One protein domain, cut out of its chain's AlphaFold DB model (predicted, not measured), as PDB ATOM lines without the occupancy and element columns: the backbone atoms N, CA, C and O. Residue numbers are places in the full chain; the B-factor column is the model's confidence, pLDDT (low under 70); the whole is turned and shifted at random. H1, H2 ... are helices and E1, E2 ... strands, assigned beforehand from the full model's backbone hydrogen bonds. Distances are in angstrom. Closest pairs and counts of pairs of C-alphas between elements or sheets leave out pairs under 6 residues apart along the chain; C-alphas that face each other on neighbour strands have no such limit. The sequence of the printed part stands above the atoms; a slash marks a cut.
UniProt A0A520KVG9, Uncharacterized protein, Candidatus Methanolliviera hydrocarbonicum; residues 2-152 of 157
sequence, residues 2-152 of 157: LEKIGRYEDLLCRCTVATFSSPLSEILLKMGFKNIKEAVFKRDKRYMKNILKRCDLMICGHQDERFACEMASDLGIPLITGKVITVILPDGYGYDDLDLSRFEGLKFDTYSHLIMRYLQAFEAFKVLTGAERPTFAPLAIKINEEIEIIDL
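What this domain is: This is residues 2 to 152 of the 157 residues of an uncharacterized protein of Candidatus Methanolliviera hydrocarbonicum (UniProt A0A520KVG9). A small sheet of three short parallel strands is the core, with H2 and H6 packed over one face, H3 and H4 on the other side, and short pairings at residues 79 to 80 and 87 to 88 widening it past E3. H6 crosses the body from the separate hairpin E4 and E5, at one end of the long axis, to H1 at the other. The 151 printed residues include six named helices and five named strands, in the order H1 E1 H2 E2 H3 E3 H4 H5 H6 E4 E5; the parallel sheet has the order E2 E1 E3, and E4 and E5 are antiparallel. The class is mixed, helices and strands; the whole is compact, with a radius of gyration of the C-alphas of 14.5 A and spans of 43 by 36 by 29 A.

How they stand to each other: E1, residues 16 to 19, is the inner strand between E2, residues 35 to 38, and E3, residues 57 to 59. N 37 and O 17 are 2.8 A apart and N 18 and O 57 2.9 A, within hydrogen-bond range. H2, residues 22 to 30, runs along the strands over E2 and E1 at a height over the sheet of 9.3 A; E1, H2, E2 is a strand-helix-strand unit, two parallel neighbours joined through a helix. H3, residues 45 to 52, only grazes the sheet; E2, H3, E3 is a split unit, with E1 between its strands. Both crossovers are right-handed. H6, residues 110 to 129, is on the sheet with H2 on one face, making two layers, and touches H2 at Arg 117 and Leu 24, whose C-alphas are 5.6 A apart, their closest, at a steep tilt of 48 degrees, the same way. H4, residues 65 to 75, only grazes the sheet and touches H3, closest at the C-alphas of Met 71 and Lys 49, 7.0 A. H1, residues 2 to 14, touches H6 with residues 8 to 12 alone, closest at the C-alphas of Tyr 8 and Thr 129, 5.9 A, about perpendicular at 73 degrees. E4, residues 139 to 143, and E5, residues 147 to 151, form a hairpin, with N 140 and O 150 2.8 A apart. In H1, H2, H3, H4 and H6 every O i to N i+4 pair is within hydrogen-bond range.

Where its parts are: H6 is 28.9 A long, H1 18.9 A, H4 15.1 A and H2 13.0 A. H5, residues 100 to 103, is close to H4 but not clearly touching. C-alpha 2 is at (165.467, 182.818, 134.280) and C-alpha 151 at (143.390, 191.381, 161.196).

The domain as a whole: The C-alphas of Glu 3 and Gly 105 are the farthest apart, 44.8 A. The printed part has no cut; the link from H4 to H5 is long, with 24 residues. Residues 2 to 5 have pLDDT under 70.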
ATOM      1  N   LEU A   2     164.506 183.846 133.842       59.53
ATOM      2  CA  LEU A   2     165.467 182.818 134.280       59.53
ATOM      3  C   LEU A   2     166.457 183.308 135.358       59.53
ATOM      4  O   LEU A   2     166.666 182.617 136.346       59.53
ATOM      5  N   GLU A   3     166.971 184.539 135.249       63.53
ATOM      6  CA  GLU A   3     167.864 185.120 136.272       63.53
ATOM      7  C   GLU A   3     167.197 185.307 137.646       63.53
ATOM      8  O   GLU A   3     167.843 185.143 138.678       63.53
ATOM      9  N   LYS A   4     165.891 185.622 137.682       65.88
ATOM     10  CA  LYS A   4     165.145 185.746 138.946       65.88
ATOM     11  C   LYS A   4     164.961 184.382 139.614       65.88
ATOM     12  O   LYS A   4     165.064 184.296 140.829       65.88
ATOM     13  N   ILE A   5     164.728 183.335 138.818       67.25
ATOM     14  CA  ILE A   5     164.577 181.960 139.311       67.25
ATOM     15  C   ILE A   5     165.904 181.465 139.899       67.25
ATOM     16  O   ILE A   5     165.924 181.042 141.051       67.25
ATOM     17  N   GLY A   6     167.020 181.635 139.179       71.00
ATOM     18  CA  GLY A   6     168.345 181.258 139.688       71.00
ATOM     19  C   GLY A   6     168.739 182.010 140.967       71.00
ATOM     20  O   GLY A   6     169.352 181.434 141.863       71.00
ATOM     21  N   ARG A   7     168.325 183.279 141.108       79.69
ATOM     22  CA  ARG A   7     168.535 184.055 142.340       79.69
ATOM     23  C   ARG A   7     167.753 183.493 143.532       79.69
ATOM     24  O   ARG A   7     168.280 183.492 144.640       79.69
ATOM     25  N   TYR A   8     166.515 183.045 143.334       84.81
ATOM     26  CA  TYR A   8     165.724 182.467 144.423       84.81
ATOM     27  C   TYR A   8     166.269 181.108 144.855       84.81
ATOM     28  O   TYR A   8     166.390 180.874 146.052       84.81
ATOM     29  N   GLU A   9     166.668 180.251 143.916       80.12
ATOM     30  CA  GLU A   9     167.296 178.965 144.245       80.12
ATOM     31  C   GLU A   9     168.573 179.143 145.077       80.12
ATOM     32  O   GLU A   9     168.744 178.459 146.086       80.12
ATOM     33  N   ASP A  10     169.436 180.100 144.717       85.62
ATOM     34  CA  ASP A  10     170.653 180.405 145.481       85.62
ATOM     35  C   ASP A  10     170.333 180.884 146.909       85.62
ATOM     36  O   ASP A  10     170.959 180.427 147.866       85.62
ATOM     37  N   LEU A  11     169.313 181.735 147.080       86.31
ATOM     38  CA  LEU A  11     168.867 182.187 148.406       86.31
ATOM     39  C   LEU A  11     168.344 181.021 149.258       86.31
ATOM     40  O   LEU A  11     168.797 180.834 150.388       86.31
ATOM     41  N   LEU A  12     167.463 180.186 148.705       89.12
ATOM     42  CA  LEU A  12     166.914 179.013 149.400       89.12
ATOM     43  C   LEU A  12     167.994 177.980 149.776       89.12
ATOM     44  O   LEU A  12     167.835 177.234 150.747       89.12
ATOM     45  N   CYS A  13     169.105 177.944 149.033       89.00
ATOM     46  CA  CYS A  13     170.259 177.095 149.331       89.00
ATOM     47  C   CYS A  13     171.183 177.661 150.418       89.00
ATOM     48  O   CYS A  13     171.981 176.905 150.971       89.00
ATOM     49  N   ARG A  14     171.118 178.962 150.720       90.88
ATOM     50  CA  ARG A  14     171.988 179.628 151.708       90.88
ATOM     51  C   ARG A  14     171.300 179.857 153.043       90.88
ATOM     52  O   ARG A  14     171.968 179.817 154.072       90.88
ATOM     53  N   CYS A  15     169.988 180.067 153.030       94.31
ATOM     54  CA  CYS A  15     169.219 180.290 154.244       94.31
ATOM     55  C   CYS A  15     169.041 178.997 155.046       94.31
ATOM     56  O   CYS A  15     168.881 177.913 154.480       94.31
ATOM     57  N   THR A  16     169.041 179.127 156.369       97.06
ATOM     58  CA  THR A  16     168.790 178.056 157.331       97.06
ATOM     59  C   THR A  16     167.430 178.247 157.991       97.06
ATOM     60  O   THR A  16     167.214 179.217 158.716       97.06
ATOM     61  N   VAL A  17     166.523 177.289 157.794       97.50
ATOM     62  CA  VAL A  17     165.172 177.306 158.373       97.50
ATOM     63  C   VAL A  17     165.100 176.343 159.551       97.50
ATOM     64  O   VAL A  17     165.368 175.154 159.389       97.50
ATOM     65  N   ALA A  18     164.715 176.827 160.729       96.81
ATOM     66  CA  ALA A  18     164.398 175.972 161.869       96.81
ATOM     67  C   ALA A  18     162.922 175.559 161.850       96.81
ATOM     68  O   ALA A  18     162.037 176.404 161.718       96.81
ATOM     69  N   THR A  19     162.657 174.268 162.031       95.12
ATOM     70  CA  THR A  19     161.307 173.698 162.138       95.12
ATOM     71  C   THR A  19     161.243 172.708 163.293       95.12
ATOM     72  O   THR A  19     162.237 172.075 163.651       95.12
ATOM     73  N   PHE A  20     160.050 172.554 163.862       90.44
ATOM     74  CA  PHE A  20     159.763 171.623 164.954       90.44
ATOM     75  C   PHE A  20     158.737 170.547 164.557       90.44
ATOM     76  O   PHE A  20     158.106 169.939 165.421       90.44
ATOM     77  N   SER A  21     158.518 170.356 163.250       78.81
ATOM     78  CA  SER A  21     157.504 169.464 162.678       78.81
ATOM     79  C   SER A  21     158.035 168.785 161.409       78.81
ATOM     80  O   SER A  21     158.288 169.471 160.418       78.81
ATOM     81  N   SER A  22     158.129 167.449 161.396       73.88
ATOM     82  CA  SER A  22     158.706 166.699 160.266       73.88
ATOM     83  C   SER A  22     157.934 166.816 158.940       73.88
ATOM     84  O   SER A  22     158.594 166.987 157.916       73.88
ATOM     85  N   PRO A  23     156.579 166.867 158.889       87.62
ATOM     86  CA  PRO A  23     155.880 167.071 157.615       87.62
ATOM     87  C   PRO A  23     156.232 168.391 156.918       87.62
ATOM     88  O   PRO A  23     156.125 168.497 155.700       87.62
ATOM     89  N   LEU A  24     156.652 169.412 157.675       93.00
ATOM     90  CA  LEU A  24     157.042 170.698 157.101       93.00
ATOM     91  C   LEU A  24     158.404 170.615 156.412       93.00
ATOM     92  O   LEU A  24     158.578 171.199 155.347       93.00
ATOM     93  N   SER A  25     159.356 169.879 156.988       94.19
ATOM     94  CA  SER A  25     160.684 169.706 156.396       94.19
ATOM     95  C   SER A  25     160.602 169.098 155.003       94.19
ATOM     96  O   SER A  25     161.245 169.587 154.080       94.19
ATOM     97  N   GLU A  26     159.766 168.073 154.822       93.62
ATOM     98  CA  GLU A  26     159.567 167.446 153.514       93.62
ATOM     99  C   GLU A  26     158.996 168.424 152.479       93.62
ATOM    100  O   GLU A  26     159.423 168.420 151.321       93.62
ATOM    101  N   ILE A  27     158.052 169.278 152.887       95.44
ATOM    102  CA  ILE A  27     157.470 170.311 152.019       95.44
ATOM    103  C   ILE A  27     158.541 171.339 151.637       95.44
ATOM    104  O   ILE A  27     158.709 171.635 150.454       95.44
ATOM    105  N   LEU A  28     159.315 171.830 152.607       95.56
ATOM    106  CA  LEU A  28     160.404 172.781 152.372       95.56
ATOM    107  C   LEU A  28     161.470 172.196 151.428       95.56
ATOM    108  O   LEU A  28     161.869 172.856 150.470       95.56
ATOM    109  N   LEU A  29     161.880 170.938 151.618       94.50
ATOM    110  CA  LEU A  29     162.828 170.266 150.719       94.50
ATOM    111  C   LEU A  29     162.312 170.226 149.275       94.50
ATOM    112  O   LEU A  29     163.060 170.529 148.342       94.50
ATOM    113  N   LYS A  30     161.027 169.892 149.084       93.31
ATOM    114  CA  LYS A  30     160.377 169.875 147.761       93.31
ATOM    115  C   LYS A  30     160.282 171.266 147.133       93.31
ATOM    116  O   LYS A  30     160.338 171.379 145.914       93.31
ATOM    117  N   MET A  31     160.177 172.312 147.952       91.44
ATOM    118  CA  MET A  31     160.187 173.710 147.512       91.44
ATOM    119  C   MET A  31     161.595 174.262 147.234       91.44
ATOM    120  O   MET A  31     161.721 175.404 146.803       91.44
ATOM    121  N   GLY A  32     162.650 173.469 147.452       92.31
ATOM    122  CA  GLY A  32     164.027 173.830 147.103       92.31
ATOM    123  C   GLY A  32     164.893 174.304 148.270       92.31
ATOM    124  O   GLY A  32     166.086 174.523 148.068       92.31
ATOM    125  N   PHE A  33     164.352 174.393 149.489       94.81
ATOM    126  CA  PHE A  33     165.148 174.687 150.683       94.81
ATOM    127  C   PHE A  33     166.152 173.560 150.941       94.81
ATOM    128  O   PHE A  33     165.800 172.383 150.852       94.81
ATOM    129  N   LYS A  34     167.404 173.905 151.267       93.88
ATOM    130  CA  LYS A  34     168.469 172.905 151.493       93.88
ATOM    131  C   LYS A  34     168.921 172.791 152.943       93.88
ATOM    132  O   LYS A  34     169.196 171.682 153.392       93.88
ATOM    133  N   ASN A  35     168.961 173.895 153.689       95.94
ATOM    134  CA  ASN A  35     169.419 173.888 155.080       95.94
ATOM    135  C   ASN A  35     168.221 173.950 156.028       95.94
ATOM    136  O   ASN A  35     167.813 175.018 156.483       95.94
ATOM    137  N   ILE A  36     167.635 172.792 156.319       96.31
ATOM    138  CA  ILE A  36     166.520 172.680 157.261       96.31
ATOM    139  C   ILE A  36     167.041 172.077 158.558       96.31
ATOM    140  O   ILE A  36     167.680 171.026 158.569       96.31
ATOM    141  N   LYS A  37     166.768 172.762 159.664       95.06
ATOM    142  CA  LYS A  37     167.149 172.349 161.006       95.06
ATOM    143  C   LYS A  37     165.921 171.857 161.756       95.06
ATOM    144  O   LYS A  37     165.155 172.651 162.297       95.06
ATOM    145  N   GLU A  38     165.763 170.541 161.800       92.94
ATOM    146  CA  GLU A  38     164.750 169.900 162.633       92.94
ATOM    147  C   GLU A  38     165.187 169.930 164.095       92.94
ATOM    148  O   GLU A  38     166.148 169.273 164.501       92.94
ATOM    149  N   ALA A  39     164.500 170.746 164.884       89.88
ATOM    150  CA  ALA A  39     164.788 170.950 166.288       89.88
ATOM    151  C   ALA A  39     163.735 170.267 167.163       89.88
ATOM    152  O   ALA A  39     162.542 170.267 166.863       89.88
ATOM    153  N   VAL A  40     164.173 169.736 168.304       90.38
ATOM    154  CA  VAL A  40     163.257 169.324 169.369       90.38
ATOM    155  C   VAL A  40     162.969 170.539 170.229       90.38
ATOM    156  O   VAL A  40     163.881 171.125 170.814       90.38
ATOM    157  N   PHE A  41     161.700 170.910 170.326       90.94
ATOM    158  CA  PHE A  41     161.297 172.032 171.155       90.94
ATOM    159  C   PHE A  41     161.475 171.711 172.637       90.94
ATOM    160  O   PHE A  41     161.002 170.684 173.129       90.94
ATOM    161  N   LYS A  42     162.144 172.612 173.357       92.38
ATOM    162  CA  LYS A  42     162.295 172.552 174.811       92.38
ATOM    163  C   LYS A  42     162.086 173.937 175.389       92.38
ATOM    164  O   LYS A  42     162.636 174.906 174.876       92.38
ATOM    165  N   ARG A  43     161.370 174.022 176.510       92.38
ATOM    166  CA  ARG A  43     161.186 175.271 177.259       92.38
ATOM    167  C   ARG A  43     162.438 175.622 178.079       92.38
ATOM    168  O   ARG A  43     162.391 175.748 179.295       92.38
ATOM    169  N   ASP A  44     163.575 175.729 177.396       94.62
ATOM    170  CA  ASP A  44     164.886 176.099 177.935       94.62
ATOM    171  C   ASP A  44     165.530 177.104 176.976       94.62
ATOM    172  O   ASP A  44     165.950 176.753 175.870       94.62
ATOM    173  N   LYS A  45     165.617 178.370 177.402       94.62
ATOM    174  CA  LYS A  45     166.148 179.463 176.574       94.62
ATOM    175  C   LYS A  45     167.591 179.219 176.140       94.62
ATOM    176  O   LYS A  45     167.944 179.532 175.008       94.62
ATOM    177  N   ARG A  46     168.446 178.670 177.011       95.12
ATOM    178  CA  ARG A  46     169.867 178.460 176.693       95.12
ATOM    179  C   ARG A  46     170.020 177.358 175.660       95.12
ATOM    180  O   ARG A  46     170.777 177.525 174.704       95.12
ATOM    181  N   TYR A  47     169.299 176.253 175.847       95.12
ATOM    182  CA  TYR A  47     169.245 175.185 174.857       95.12
ATOM    183  C   TYR A  47     168.760 175.743 173.520       95.12
ATOM    184  O   TYR A  47     169.497 175.658 172.539       95.12
ATOM    185  N   MET A  48     167.593 176.395 173.511       95.50
ATOM    186  CA  MET A  48     166.941 176.893 172.299       95.50
ATOM    187  C   MET A  48     167.781 177.932 171.558       95.50
ATOM    188  O   MET A  48     167.976 177.792 170.357       95.50
ATOM    189  N   LYS A  49     168.402 178.894 172.249       94.94
ATOM    190  CA  LYS A  49     169.339 179.844 171.621       94.94
ATOM    191  C   LYS A  49     170.530 179.150 170.967       94.94
ATOM    192  O   LYS A  49     170.940 179.542 169.882       94.94
ATOM    193  N   ASN A  50     171.081 178.112 171.595       94.31
ATOM    194  CA  ASN A  50     172.198 177.368 171.015       94.31
ATOM    195  C   ASN A  50     171.781 176.585 169.766       94.31
ATOM    196  O   ASN A  50     172.516 176.586 168.776       94.31
ATOM    197  N   ILE A  51     170.615 175.931 169.790       94.12
ATOM    198  CA  ILE A  51     170.116 175.191 168.627       94.12
ATOM    199  C   ILE A  51     169.621 176.127 167.516       94.12
ATOM    200  O   ILE A  51     169.813 175.807 166.354       94.12
ATOM    201  N   LEU A  52     169.069 177.295 167.813       95.44
ATOM    202  CA  LEU A  52     168.555 178.222 166.795       95.44
ATOM    203  C   LEU A  52     169.603 179.230 166.299       95.44
ATOM    204  O   LEU A  52     169.341 180.035 165.409       95.44
ATOM    205  N   LYS A  53     170.819 179.195 166.855       92.62
ATOM    206  CA  LYS A  53     171.915 180.066 166.435       92.62
ATOM    207  C   LYS A  53     172.203 179.889 164.938       92.62
ATOM    208  O   LYS A  53     172.426 178.763 164.492       92.62
ATOM    209  N   ARG A  54     172.303 181.012 164.213       93.69
ATOM    210  CA  ARG A  54     172.521 181.094 162.748       93.69
ATOM    211  C   ARG A  54     171.360 180.570 161.892       93.69
ATOM    212  O   ARG A  54     171.570 180.295 160.718       93.69
ATOM    213  N   CYS A  55     170.171 180.399 162.458       96.94
ATOM    214  CA  CYS A  55     168.969 180.257 161.643       96.94
ATOM    215  C   CYS A  55     168.559 181.631 161.104       96.94
ATOM    216  O   CYS A  55     168.756 182.631 161.785       96.94
ATOM    217  N   ASP A  56     167.991 181.662 159.903       97.31
ATOM    218  CA  ASP A  56     167.488 182.881 159.256       97.31
ATOM    219  C   ASP A  56     165.969 183.018 159.409       97.31
ATOM    220  O   ASP A  56     165.413 184.093 159.221       97.31
ATOM    221  N   LEU A  57     165.290 181.916 159.737       97.31
ATOM    222  CA  LEU A  57     163.846 181.840 159.914       97.31
ATOM    223  C   LEU A  57     163.504 180.722 160.893       97.31
ATOM    224  O   LEU A  57     164.100 179.640 160.844       97.31
ATOM    225  N   MET A  58     162.496 180.953 161.728       96.81
ATOM    226  CA  MET A  58     161.882 179.913 162.544       96.81
ATOM    227  C   MET A  58     160.436 179.659 162.111       96.81
ATOM    228  O   MET A  58     159.693 180.597 161.834       96.81
ATOM    229  N   ILE A  59     160.023 178.391 162.068       96.50
ATOM    230  CA  ILE A  59     158.641 177.999 161.779       96.50
ATOM    231  C   ILE A  59     158.122 177.092 162.887       96.50
ATOM    232  O   ILE A  59     158.655 176.006 163.139       96.50
ATOM    233  N   CYS A  60     157.054 177.531 163.541       90.25
ATOM    234  CA  CYS A  60     156.457 176.823 164.655       90.25
ATOM    235  C   CYS A  60     155.501 175.707 164.230       90.25
ATOM    236  O   CYS A  60     154.773 175.759 163.235       90.25
ATOM    237  N   GLY A  61     155.507 174.660 165.051       83.81
ATOM    238  CA  GLY A  61     154.438 173.676 165.111       83.81
ATOM    239  C   GLY A  61     153.243 174.214 165.899       83.81
ATOM    240  O   GLY A  61     152.836 175.352 165.735       83.81
ATOM    241  N   HIS A  62     152.727 173.388 166.804       77.19
ATOM    242  CA  HIS A  62     151.633 173.730 167.732       77.19
ATOM    243  C   HIS A  62     152.111 173.971 169.169       77.19
ATOM    244  O   HIS A  62     151.329 173.862 170.110       77.19
ATOM    245  N   GLN A  63     153.416 174.177 169.338       80.25
ATOM    246  CA  GLN A  63     154.087 174.283 170.636       80.25
ATOM    247  C   GLN A  63     153.829 175.651 171.283       80.25
ATOM    248  O   GLN A  63     153.073 176.449 170.746       80.25
ATOM    249  N   ASP A  64     154.447 175.905 172.440       87.56
ATOM    250  CA  ASP A  64     154.385 177.177 173.172       87.56
ATOM    251  C   ASP A  64     154.868 178.342 172.280       87.56
ATOM    252  O   ASP A  64     156.067 178.617 172.161       87.56
ATOM    253  N   GLU A  65     153.915 178.972 171.584       90.19
ATOM    254  CA  GLU A  65     154.170 180.030 170.607       90.19
ATOM    255  C   GLU A  65     154.656 181.306 171.278       90.19
ATOM    256  O   GLU A  65     155.508 181.979 170.707       90.19
ATOM    257  N   ARG A  66     154.202 181.603 172.501       92.94
ATOM    258  CA  ARG A  66     154.725 182.727 173.286       92.94
ATOM    259  C   ARG A  66     156.229 182.569 173.479       92.94
ATOM    260  O   ARG A  66     156.997 183.458 173.115       92.94
ATOM    261  N   PHE A  67     156.668 181.413 173.976       93.81
ATOM    262  CA  PHE A  67     158.091 181.135 174.151       93.81
ATOM    263  C   PHE A  67     158.856 181.160 172.819       93.81
ATOM    264  O   PHE A  67     159.983 181.652 172.754       93.81
ATOM    265  N   ALA A  68     158.261 180.651 171.740       93.00
ATOM    266  CA  ALA A  68     158.872 180.708 170.420       93.00
ATOM    267  C   ALA A  68     159.044 182.150 169.911       93.00
ATOM    268  O   ALA A  68     160.112 182.489 169.403       93.00
ATOM    269  N   CYS A  69     158.046 183.014 170.102       93.31
ATOM    270  CA  CYS A  69     158.129 184.435 169.766       93.31
ATOM    271  C   CYS A  69     159.251 185.124 170.540       93.31
ATOM    272  O   CYS A  69     160.055 185.835 169.943       93.31
ATOM    273  N   GLU A  70     159.365 184.853 171.845       93.19
ATOM    274  CA  GLU A  70     160.474 185.362 172.659       93.19
ATOM    275  C   GLU A  70     161.835 184.922 172.101       93.19
ATOM    276  O   GLU A  70     162.761 185.724 172.029       93.19
ATOM    277  N   MET A  71     161.977 183.660 171.680       94.69
ATOM    278  CA  MET A  71     163.233 183.161 171.103       94.69
ATOM    279  C   MET A  71     163.550 183.773 169.742       94.69
ATOM    280  O   MET A  71     164.711 184.084 169.487       94.69
ATOM    281  N   ALA A  72     162.550 183.954 168.881       94.69
ATOM    282  CA  ALA A  72     162.723 184.613 167.590       94.69
ATOM    283  C   ALA A  72     163.168 186.070 167.765       94.69
ATOM    284  O   ALA A  72     164.156 186.490 167.163       94.69
ATOM    285  N   SER A  73     162.493 186.794 168.663       93.62
ATOM    286  CA  SER A  73     162.808 188.178 169.019       93.62
ATOM    287  C   SER A  73     164.220 188.307 169.597       93.62
ATOM    288  O   SER A  73     165.025 189.084 169.088       93.62
ATOM    289  N   ASP A  74     164.579 187.458 170.569       93.81
ATOM    290  CA  ASP A  74     165.915 187.423 171.179       93.81
ATOM    291  C   ASP A  74     167.043 187.175 170.159       93.81
ATOM    292  O   ASP A  74     168.190 187.567 170.388       93.81
ATOM    293  N   LEU A  75     166.749 186.459 169.072       94.50
ATOM    294  CA  LEU A  75     167.697 186.137 168.005       94.50
ATOM    295  C   LEU A  75     167.646 187.133 166.838       94.50
ATOM    296  O   LEU A  75     168.518 187.070 165.972       94.50
ATOM    297  N   GLY A  76     166.663 188.036 166.817       95.00
ATOM    298  CA  GLY A  76     166.448 188.992 165.733       95.00
ATOM    299  C   GLY A  76     166.046 188.337 164.410       95.00
ATOM    300  O   GLY A  76     166.413 188.845 163.352       95.00
ATOM    301  N   ILE A  77     165.336 187.204 164.456       96.06
ATOM    302  CA  ILE A  77     164.919 186.455 163.261       96.06
ATOM    303  C   ILE A  77     163.394 186.419 163.137       96.06
ATOM    304  O   ILE A  77     162.706 186.422 164.158       96.06
ATOM    305  N   PRO A  78     162.840 186.345 161.915       96.75
ATOM    306  CA  PRO A  78     161.407 186.180 161.731       96.75
ATOM    307  C   PRO A  78     160.897 184.836 162.265       96.75
ATOM    308  O   PRO A  78     161.611 183.825 162.275       96.75
ATOM    309  N   LEU A  79     159.618 184.821 162.633       96.31
ATOM    310  CA  LEU A  79     158.887 183.638 163.066       96.31
ATOM    311  C   LEU A  79     157.593 183.476 162.275       96.31
ATOM    312  O   LEU A  79     156.808 184.410 162.164       96.31
ATOM    313  N   ILE A  80     157.336 182.261 161.800       96.88
ATOM    314  CA  ILE A  80     156.038 181.854 161.265       96.88
ATOM    315  C   ILE A  80     155.326 180.995 162.311       96.88
ATOM    316  O   ILE A  80     155.832 179.940 162.705       96.88
ATOM    317  N   THR A  81     154.159 181.439 162.765       94.88
ATOM    318  CA  THR A  81     153.347 180.760 163.791       94.88
ATOM    319  C   THR A  81     152.627 179.539 163.215       94.88
ATOM    320  O   THR A  81     152.539 179.377 161.995       94.88
ATOM    321  N   GLY A  82     152.146 178.639 164.070       91.06
ATOM    322  CA  GLY A  82     151.503 177.389 163.669       91.06
ATOM    323  C   GLY A  82     150.148 177.073 164.305       91.06
ATOM    324  O   GLY A  82     149.563 176.085 163.882       91.06
ATOM    325  N   LYS A  83     149.613 177.878 165.236       90.75
ATOM    326  CA  LYS A  83     148.194 177.835 165.664       90.75
ATOM    327  C   LYS A  83     147.289 178.601 164.702       90.75
ATOM    328  O   LYS A  83     146.254 178.118 164.261       90.75
ATOM    329  N   VAL A  84     147.722 179.791 164.332       93.00
ATOM    330  CA  VAL A  84     147.273 180.512 163.141       93.00
ATOM    331  C   VAL A  84     148.507 180.750 162.290       93.00
ATOM    332  O   VAL A  84     149.614 180.729 162.824       93.00
ATOM    333  N   ILE A  85     148.365 180.944 160.982       95.25
ATOM    334  CA  ILE A  85     149.522 181.286 160.150       95.25
ATOM    335  C   ILE A  85     149.608 182.804 160.063       95.25
ATOM    336  O   ILE A  85     148.759 183.442 159.448       95.25
ATOM    337  N   THR A  86     150.630 183.360 160.706       95.62
ATOM    338  CA  THR A  86     151.081 184.746 160.580       95.62
ATOM    339  C   THR A  86     152.610 184.771 160.547       95.62
ATOM    340  O   THR A  86     153.259 183.765 160.860       95.62
ATOM    341  N   VAL A  87     153.191 185.899 160.140       95.94
ATOM    342  CA  VAL A  87     154.634 186.139 160.194       95.94
ATOM    343  C   VAL A  87     154.921 187.281 161.155       95.94
ATOM    344  O   VAL A  87     154.498 188.413 160.938       95.94
ATOM    345  N   ILE A  88     155.697 186.983 162.190       94.75
ATOM    346  CA  ILE A  88     156.236 187.963 163.126       94.75
ATOM    347  C   ILE A  88     157.627 188.342 162.629       94.75
ATOM    348  O   ILE A  88     158.538 187.510 162.592       94.75
ATOM    349  N   LEU A  89     157.772 189.588 162.192       93.00
ATOM    350  CA  LEU A  89     159.036 190.144 161.726       93.00
ATOM    351  C   LEU A  89     159.834 190.707 162.917       93.00
ATOM    352  O   LEU A  89     159.259 191.014 163.957       93.00
ATOM    353  N   PRO A  90     161.162 190.879 162.797       89.94
ATOM    354  CA  PRO A  90     161.975 191.532 163.825       89.94
ATOM    355  C   PRO A  90     161.803 193.067 163.793       89.94
ATOM    356  O   PRO A  90     162.781 193.809 163.798       89.94
ATOM    357  N   ASP A  91     160.562 193.547 163.704       84.88
ATOM    358  CA  ASP A  91     160.184 194.963 163.585       84.88
ATOM    359  C   ASP A  91     159.615 195.560 164.884       84.88
ATOM    360  O   ASP A  91     159.269 196.740 164.927       84.88
ATOM    361  N   GLY A  92     159.587 194.765 165.957       80.25
ATOM    362  CA  GLY A  92     159.203 195.188 167.302       80.25
ATOM    363  C   GLY A  92     157.833 194.688 167.753       80.25
ATOM    364  O   GLY A  92     157.573 194.750 168.949       80.25
ATOM    365  N   TYR A  93     157.004 194.147 166.853       85.06
ATOM    366  CA  TYR A  93     155.757 193.486 167.241       85.06
ATOM    367  C   TYR A  93     156.033 192.069 167.750       85.06
ATOM    368  O   TYR A  93     156.728 191.282 167.107       85.06
ATOM    369  N   GLY A  94     155.492 191.742 168.919       87.00
ATOM    370  CA  GLY A  94     155.614 190.438 169.554       87.00
ATOM    371  C   GLY A  94     154.295 189.677 169.657       87.00
ATOM    372  O   GLY A  94     153.281 190.009 169.049       87.00
ATOM    373  N   TYR A  95     154.319 188.623 170.472       88.81
ATOM    374  CA  TYR A  95     153.167 187.751 170.712       88.81
ATOM    375  C   TYR A  95     151.968 188.492 171.325       88.81
ATOM    376  O   TYR A  95     150.828 188.286 170.909       88.81
ATOM    377  N   ASP A  96     152.245 189.339 172.319       88.81
ATOM    378  CA  ASP A  96     151.226 190.079 173.065       88.81
ATOM    379  C   ASP A  96     150.655 191.240 172.239       88.81
ATOM    380  O   ASP A  96     149.445 191.452 172.246       88.81
ATOM    381  N   ASP A  97     151.489 191.921 171.445       89.12
ATOM    382  CA  ASP A  97     151.050 193.019 170.568       89.12
ATOM    383  C   ASP A  97     150.094 192.556 169.462       89.12
ATOM    384  O   ASP A  97     149.370 193.366 168.891       89.12
ATOM    385  N   LEU A  98     150.099 191.260 169.149       88.75
ATOM    386  CA  LEU A  98     149.268 190.633 168.122       88.75
ATOM    387  C   LEU A  98     148.092 189.826 168.701       88.75
ATOM    388  O   LEU A  98     147.371 189.180 167.940       88.75
ATOM    389  N   ASP A  99     147.911 189.842 170.028       89.25
ATOM    390  CA  ASP A  99     146.911 189.059 170.766       89.25
ATOM    391  C   ASP A  99     146.799 187.598 170.281       89.25
ATOM    392  O   ASP A  99     145.728 187.069 169.974       89.25
ATOM    393  N   LEU A 100     147.940 186.915 170.169       90.44
ATOM    394  CA  LEU A 100     147.959 185.522 169.709       90.44
ATOM    395  C   LEU A 100     147.450 184.535 170.773       90.44
ATOM    396  O   LEU A 100     147.095 183.399 170.447       90.44
ATOM    397  N   SER A 101     147.348 184.980 172.030       90.00
ATOM    398  CA  SER A 101     146.893 184.182 173.177       90.00
ATOM    399  C   SER A 101     145.494 183.587 172.989       90.00
ATOM    400  O   SER A 101     145.232 182.447 173.379       90.00
ATOM    401  N   ARG A 102     144.605 184.301 172.287       89.94
ATOM    402  CA  ARG A 102     143.235 183.847 172.004       89.94
ATOM    403  C   ARG A 102     143.155 182.572 171.157       89.94
ATOM    404  O   ARG A 102     142.092 181.960 171.071       89.94
ATOM    405  N   PHE A 103     144.256 182.166 170.521       89.50
ATOM    406  CA  PHE A 103     144.313 181.003 169.635       89.50
ATOM    407  C   PHE A 103     144.941 179.754 170.274       89.50
ATOM    408  O   PHE A 103     144.973 178.698 169.637       89.50
ATOM    409  N   GLU A 104     145.411 179.813 171.527       85.31
ATOM    410  CA  GLU A 104     146.107 178.687 172.178       85.31
ATOM    411  C   GLU A 104     145.260 177.396 172.222       85.31
ATOM    412  O   GLU A 104     145.781 176.287 172.038       85.31
ATOM    413  N   GLY A 105     143.940 177.544 172.387       84.19
ATOM    414  CA  GLY A 105     142.965 176.451 172.480       84.19
ATOM    415  C   GLY A 105     142.515 175.839 171.150       84.19
ATOM    416  O   GLY A 105     141.712 174.902 171.166       84.19
ATOM    417  N   LEU A 106     142.999 176.335 170.006       86.81
ATOM    418  CA  LEU A 106     142.597 175.807 168.703       86.81
ATOM    419  C   LEU A 106     143.023 174.343 168.531       86.81
ATOM    420  O   LEU A 106     144.157 173.949 168.834       86.81
ATOM    421  N   LYS A 107     142.083 173.548 168.016       83.06
ATOM    422  CA  LYS A 107     142.277 172.154 167.616       83.06
ATOM    423  C   LYS A 107     142.281 172.065 166.096       83.06
ATOM    424  O   LYS A 107     141.534 172.780 165.435       83.06
ATOM    425  N   PHE A 108     143.094 171.153 165.577       82.06
ATOM    426  CA  PHE A 108     143.283 170.952 164.146       82.06
ATOM    427  C   PHE A 108     143.094 169.480 163.821       82.06
ATOM    428  O   PHE A 108     143.684 168.619 164.478       82.06
ATOM    429  N   ASP A 109     142.296 169.195 162.802       87.06
ATOM    430  CA  ASP A 109     142.306 167.892 162.153       87.06
ATOM    431  C   ASP A 109     143.544 167.747 161.239       87.06
ATOM    432  O   ASP A 109     144.303 168.692 160.997       87.06
ATOM    433  N   THR A 110     143.759 166.538 160.720       85.31
ATOM    434  CA  THR A 110     144.907 166.210 159.864       85.31
ATOM    435  C   THR A 110     144.940 167.008 158.552       85.31
ATOM    436  O   THR A 110     146.027 167.351 158.080       85.31
ATOM    437  N   TYR A 111     143.786 167.316 157.955       87.50
ATOM    438  CA  TYR A 111     143.703 168.076 156.705       87.50
ATOM    439  C   TYR A 111     144.042 169.545 156.938       87.50
ATOM    440  O   TYR A 111     144.915 170.082 156.254       87.50
ATOM    441  N   SER A 112     143.431 170.157 157.954       89.56
ATOM    442  CA  SER A 112     143.745 171.515 158.406       89.56
ATOM    443  C   SER A 112     145.239 171.653 158.699       89.56
ATOM    444  O   SER A 112     145.905 172.559 158.194       89.56
ATOM    445  N   HIS A 113     145.808 170.671 159.410       89.06
ATOM    446  CA  HIS A 113     147.237 170.621 159.693       89.06
ATOM    447  C   HIS A 113     148.092 170.633 158.419       89.06
ATOM    448  O   HIS A 113     149.074 171.366 158.356       89.06
ATOM    449  N   LEU A 114     147.751 169.838 157.400       90.12
ATOM    450  CA  LEU A 114     148.522 169.780 156.156       90.12
ATOM    451  C   LEU A 114     148.478 171.108 155.389       90.12
ATOM    452  O   LEU A 114     149.524 171.581 154.943       90.12
ATOM    453  N   ILE A 115     147.298 171.729 155.278       92.44
ATOM    454  CA  ILE A 115     147.126 173.028 154.605       92.44
ATOM    455  C   ILE A 115     147.996 174.089 155.282       92.44
ATOM    456  O   ILE A 115     148.743 174.804 154.612       92.44
ATOM    457  N   MET A 116     147.971 174.134 156.615       93.19
ATOM    458  CA  MET A 116     148.802 175.045 157.399       93.19
ATOM    459  C   MET A 116     150.292 174.892 157.073       93.19
ATOM    460  O   MET A 116     150.968 175.898 156.876       93.19
ATOM    461  N   ARG A 117     150.815 173.664 156.932       94.38
ATOM    462  CA  ARG A 117     152.240 173.447 156.605       94.38
ATOM    463  C   ARG A 117     152.617 173.986 155.225       94.38
ATOM    464  O   ARG A 117     153.690 174.565 155.083       94.38
ATOM    465  N   TYR A 118     151.742 173.850 154.227       94.94
ATOM    466  CA  TYR A 118     151.976 174.445 152.906       94.94
ATOM    467  C   TYR A 118     151.980 175.972 152.954       94.94
ATOM    468  O   TYR A 118     152.859 176.597 152.362       94.94
ATOM    469  N   LEU A 119     151.046 176.575 153.692       95.94
ATOM    470  CA  LEU A 119     150.999 178.029 153.853       95.94
ATOM    471  C   LEU A 119     152.236 178.562 154.578       95.94
ATOM    472  O   LEU A 119     152.830 179.537 154.131       95.94
ATOM    473  N   GLN A 120     152.685 177.884 155.636       96.69
ATOM    474  CA  GLN A 120     153.927 178.235 156.322       96.69
ATOM    475  C   GLN A 120     155.147 178.153 155.400       96.69
ATOM    476  O   GLN A 120     155.993 179.042 155.419       96.69
ATOM    477  N   ALA A 121     155.245 177.101 154.583       96.25
ATOM    478  CA  ALA A 121     156.345 176.952 153.635       96.25
ATOM    479  C   ALA A 121     156.323 178.044 152.548       96.25
ATOM    480  O   ALA A 121     157.374 178.521 152.116       96.25
ATOM    481  N   PHE A 122     155.133 178.487 152.141       95.81
ATOM    482  CA  PHE A 122     154.981 179.589 151.197       95.81
ATOM    483  C   PHE A 122     155.358 180.944 151.809       95.81
ATOM    484  O   PHE A 122     156.093 181.711 151.189       95.81
ATOM    485  N   GLU A 123     154.950 181.218 153.048       97.00
ATOM    486  CA  GLU A 123     155.405 182.402 153.783       97.00
ATOM    487  C   GLU A 123     156.928 182.387 153.985       97.00
ATOM    488  O   GLU A 123     157.587 183.403 153.774       97.00
ATOM    489  N   ALA A 124     157.517 181.223 154.278       96.75
ATOM    490  CA  ALA A 124     158.968 181.070 154.390       96.75
ATOM    491  C   ALA A 124     159.693 181.459 153.098       96.75
ATOM    492  O   ALA A 124     160.707 182.158 153.136       96.75
ATOM    493  N   PHE A 125     159.150 181.040 151.951       95.75
ATOM    494  CA  PHE A 125     159.672 181.428 150.646       95.75
ATOM    495  C   PHE A 125     159.638 182.949 150.474       95.75
ATOM    496  O   PHE A 125     160.655 183.536 150.106       95.75
ATOM    497  N   LYS A 126     158.514 183.607 150.781       94.94
ATOM    498  CA  LYS A 126     158.384 185.069 150.652       94.94
ATOM    499  C   LYS A 126     159.366 185.813 151.549       94.94
ATOM    500  O   LYS A 126     160.098 186.669 151.057       94.94
ATOM    501  N   VAL A 127     159.422 185.436 152.828       95.31
ATOM    502  CA  VAL A 127     160.301 186.052 153.832       95.31
ATOM    503  C   VAL A 127     161.765 185.970 153.406       95.31
ATOM    504  O   VAL A 127     162.464 186.980 153.425       95.31
ATOM    505  N   LEU A 128     162.232 184.791 152.992       94.25
ATOM    506  CA  LEU A 128     163.656 184.566 152.730       94.25
ATOM    507  C   LEU A 128     164.106 185.012 151.337       94.25
ATOM    508  O   LEU A 128     165.259 185.394 151.156       94.25
ATOM    509  N   THR A 129     163.216 184.989 150.344       90.38
ATOM    510  CA  THR A 129     163.560 185.436 148.984       90.38
ATOM    511  C   THR A 129     163.315 186.924 148.760       90.38
ATOM    512  O   THR A 129     163.873 187.500 147.824       90.38
ATOM    513  N   GLY A 130     162.458 187.545 149.578       87.88
ATOM    514  CA  GLY A 130     161.969 188.903 149.356       87.88
ATOM    515  C   GLY A 130     161.183 189.055 148.050       87.88
ATOM    516  O   GLY A 130     161.049 190.173 147.552       87.88
ATOM    517  N   ALA A 131     160.701 187.950 147.464       85.50
ATOM    518  CA  ALA A 131     159.942 187.969 146.214       85.50
ATOM    519  C   ALA A 131     158.657 188.799 146.349       85.50
ATOM    520  O   ALA A 131     158.296 189.543 145.437       85.50
ATOM    521  N   GLU A 132     158.004 188.685 147.506       87.25
ATOM    522  CA  GLU A 132     156.814 189.428 147.908       87.25
ATOM    523  C   GLU A 132     156.863 189.699 149.415       87.25
ATOM    524  O   GLU A 132     157.608 189.051 150.153       87.25
ATOM    525  N   ARG A 133     156.036 190.640 149.888       88.81
ATOM    526  CA  ARG A 133     155.805 190.797 151.327       88.81
ATOM    527  C   ARG A 133     155.070 189.565 151.880       88.81
ATOM    528  O   ARG A 133     154.253 188.993 151.149       88.81
ATOM    529  N   PRO A 134     155.314 189.185 153.148       92.50
ATOM    530  CA  PRO A 134     154.520 188.166 153.829       92.50
ATOM    531  C   PRO A 134     153.025 188.458 153.685       92.50
ATOM    532  O   PRO A 134     152.601 189.602 153.852       92.50
ATOM    533  N   THR A 135     152.222 187.457 153.319       93.69
ATOM    534  CA  THR A 135     150.777 187.662 153.097       93.69
ATOM    535  C   THR A 135     150.034 187.810 154.411       93.69
ATOM    536  O   THR A 135     149.076 188.577 154.502       93.69
ATOM    537  N   PHE A 136     150.514 187.123 155.441       92.50
ATOM    538  CA  PHE A 136     149.901 187.103 156.757       92.50
ATOM    539  C   PHE A 136     150.735 187.905 157.759       92.50
ATOM    540  O   PHE A 136     151.033 187.430 158.839       92.50
ATOM    541  N   ALA A 137     151.173 189.110 157.402       89.81
ATOM    542  CA  ALA A 137     151.702 190.069 158.372       89.81
ATOM    543  C   ALA A 137     151.152 191.464 158.039       89.81
ATOM    544  O   ALA A 137     151.384 191.938 156.923       89.81
ATOM    545  N   PRO A 138     150.395 192.129 158.934       86.12
ATOM    546  CA  PRO A 138     149.979 191.719 160.284       86.12
ATOM    547  C   PRO A 138     148.673 190.893 160.312       86.12
ATOM    548  O   PRO A 138     147.999 190.816 161.335       86.12
ATOM    549  N   LEU A 139     148.250 190.326 159.179       93.31
ATOM    550  CA  LEU A 139     147.074 189.451 159.131       93.31
ATOM    551  C   LEU A 139     147.409 188.057 159.680       93.31
ATOM    552  O   LEU A 139     148.566 187.672 159.746       93.31
ATOM    553  N   ALA A 140     146.406 187.259 160.004       94.69
ATOM    554  CA  ALA A 140     146.557 185.832 160.251       94.69
ATOM    555  C   ALA A 140     145.525 185.053 159.449       94.69
ATOM    556  O   ALA A 140     144.432 185.553 159.192       94.69
ATOM    557  N   ILE A 141     145.843 183.812 159.101       95.31
ATOM    558  CA  ILE A 141     144.845 182.849 158.639       95.31
ATOM    559  C   ILE A 141     144.669 181.749 159.683       95.31
ATOM    560  O   ILE A 141     145.622 181.082 160.098       95.31
ATOM    561  N   LYS A 142     143.425 181.577 160.119       93.31
ATOM    562  CA  LYS A 142     142.975 180.497 160.990       93.31
ATOM    563  C   LYS A 142     142.342 179.425 160.115       93.31
ATOM    564  O   LYS A 142     141.521 179.732 159.256       93.31
ATOM    565  N   ILE A 143     142.760 178.180 160.323       90.62
ATOM    566  CA  ILE A 143     142.271 177.018 159.579       90.62
ATOM    567  C   ILE A 143     141.901 175.957 160.601       90.62
ATOM    568  O   ILE A 143     142.777 175.328 161.189       90.62
ATOM    569  N   ASN A 144     140.608 175.805 160.848       84.31
ATOM    570  CA  ASN A 144     140.041 174.745 161.671       84.31
ATOM    571  C   ASN A 144     138.792 174.197 160.958       84.31
ATOM    572  O   ASN A 144     138.860 173.892 159.774       84.31
ATOM    573  N   GLU A 145     137.652 174.099 161.641       81.00
ATOM    574  CA  GLU A 145     136.356 173.809 161.010       81.00
ATOM    575  C   GLU A 145     135.999 174.825 159.906       81.00
ATOM    576  O   GLU A 145     135.293 174.481 158.960       81.00
ATOM    577  N   GLU A 146     136.536 176.048 159.991       85.31
ATOM    578  CA  GLU A 146     136.380 177.111 159.000       85.31
ATOM    579  C   GLU A 146     137.740 177.737 158.638       85.31
ATOM    580  O   GLU A 146     138.728 177.614 159.371       85.31
ATOM    581  N   ILE A 147     137.793 178.416 157.486       91.75
ATOM    582  CA  ILE A 147     138.958 179.197 157.051       91.75
ATOM    583  C   ILE A 147     138.626 180.679 157.180       91.75
ATOM    584  O   ILE A 147     137.709 181.174 156.529       91.75
ATOM    585  N   GLU A 148     139.408 181.390 157.984       94.00
ATOM    586  CA  GLU A 148     139.152 182.781 158.348       94.00
ATOM    587  C   GLU A 148     140.446 183.601 158.259       94.00
ATOM    588  O   GLU A 148     141.483 183.190 158.783       94.00
ATOM    589  N   ILE A 149     140.388 184.767 157.606       94.12
ATOM    590  CA  ILE A 149     141.473 185.758 157.624       94.12
ATOM    591  C   ILE A 149     141.146 186.807 158.681       94.12
ATOM    592  O   ILE A 149     140.075 187.407 158.657       94.12
ATOM    593  N   ILE A 150     142.092 187.044 159.582       93.31
ATOM    594  CA  ILE A 150     141.924 187.870 160.772       93.31
ATOM    595  C   ILE A 150     142.943 189.007 160.731       93.31
ATOM    596  O   ILE A 150     144.127 188.781 160.495       93.31
ATOM    597  N   ASP A 151     142.499 190.236 160.982       90.50
ATOM    598  CA  ASP A 151     143.390 191.381 161.196       90.50
ATOM    599  C   ASP A 151     143.812 191.411 162.671       90.50
ATOM    600  O   ASP A 151     142.996 191.707 163.548       90.50
ATOM    601  N   LEU A 152     145.071 191.062 162.957       86.94
ATOM    602  CA  LEU A 152     145.553 190.935 164.336       86.94
ATOM    603  C   LEU A 152     145.584 192.283 165.066       86.94
ATOM    604  O   LEU A 152     145.335 192.322 166.267       86.94
TER     605      LEU A 152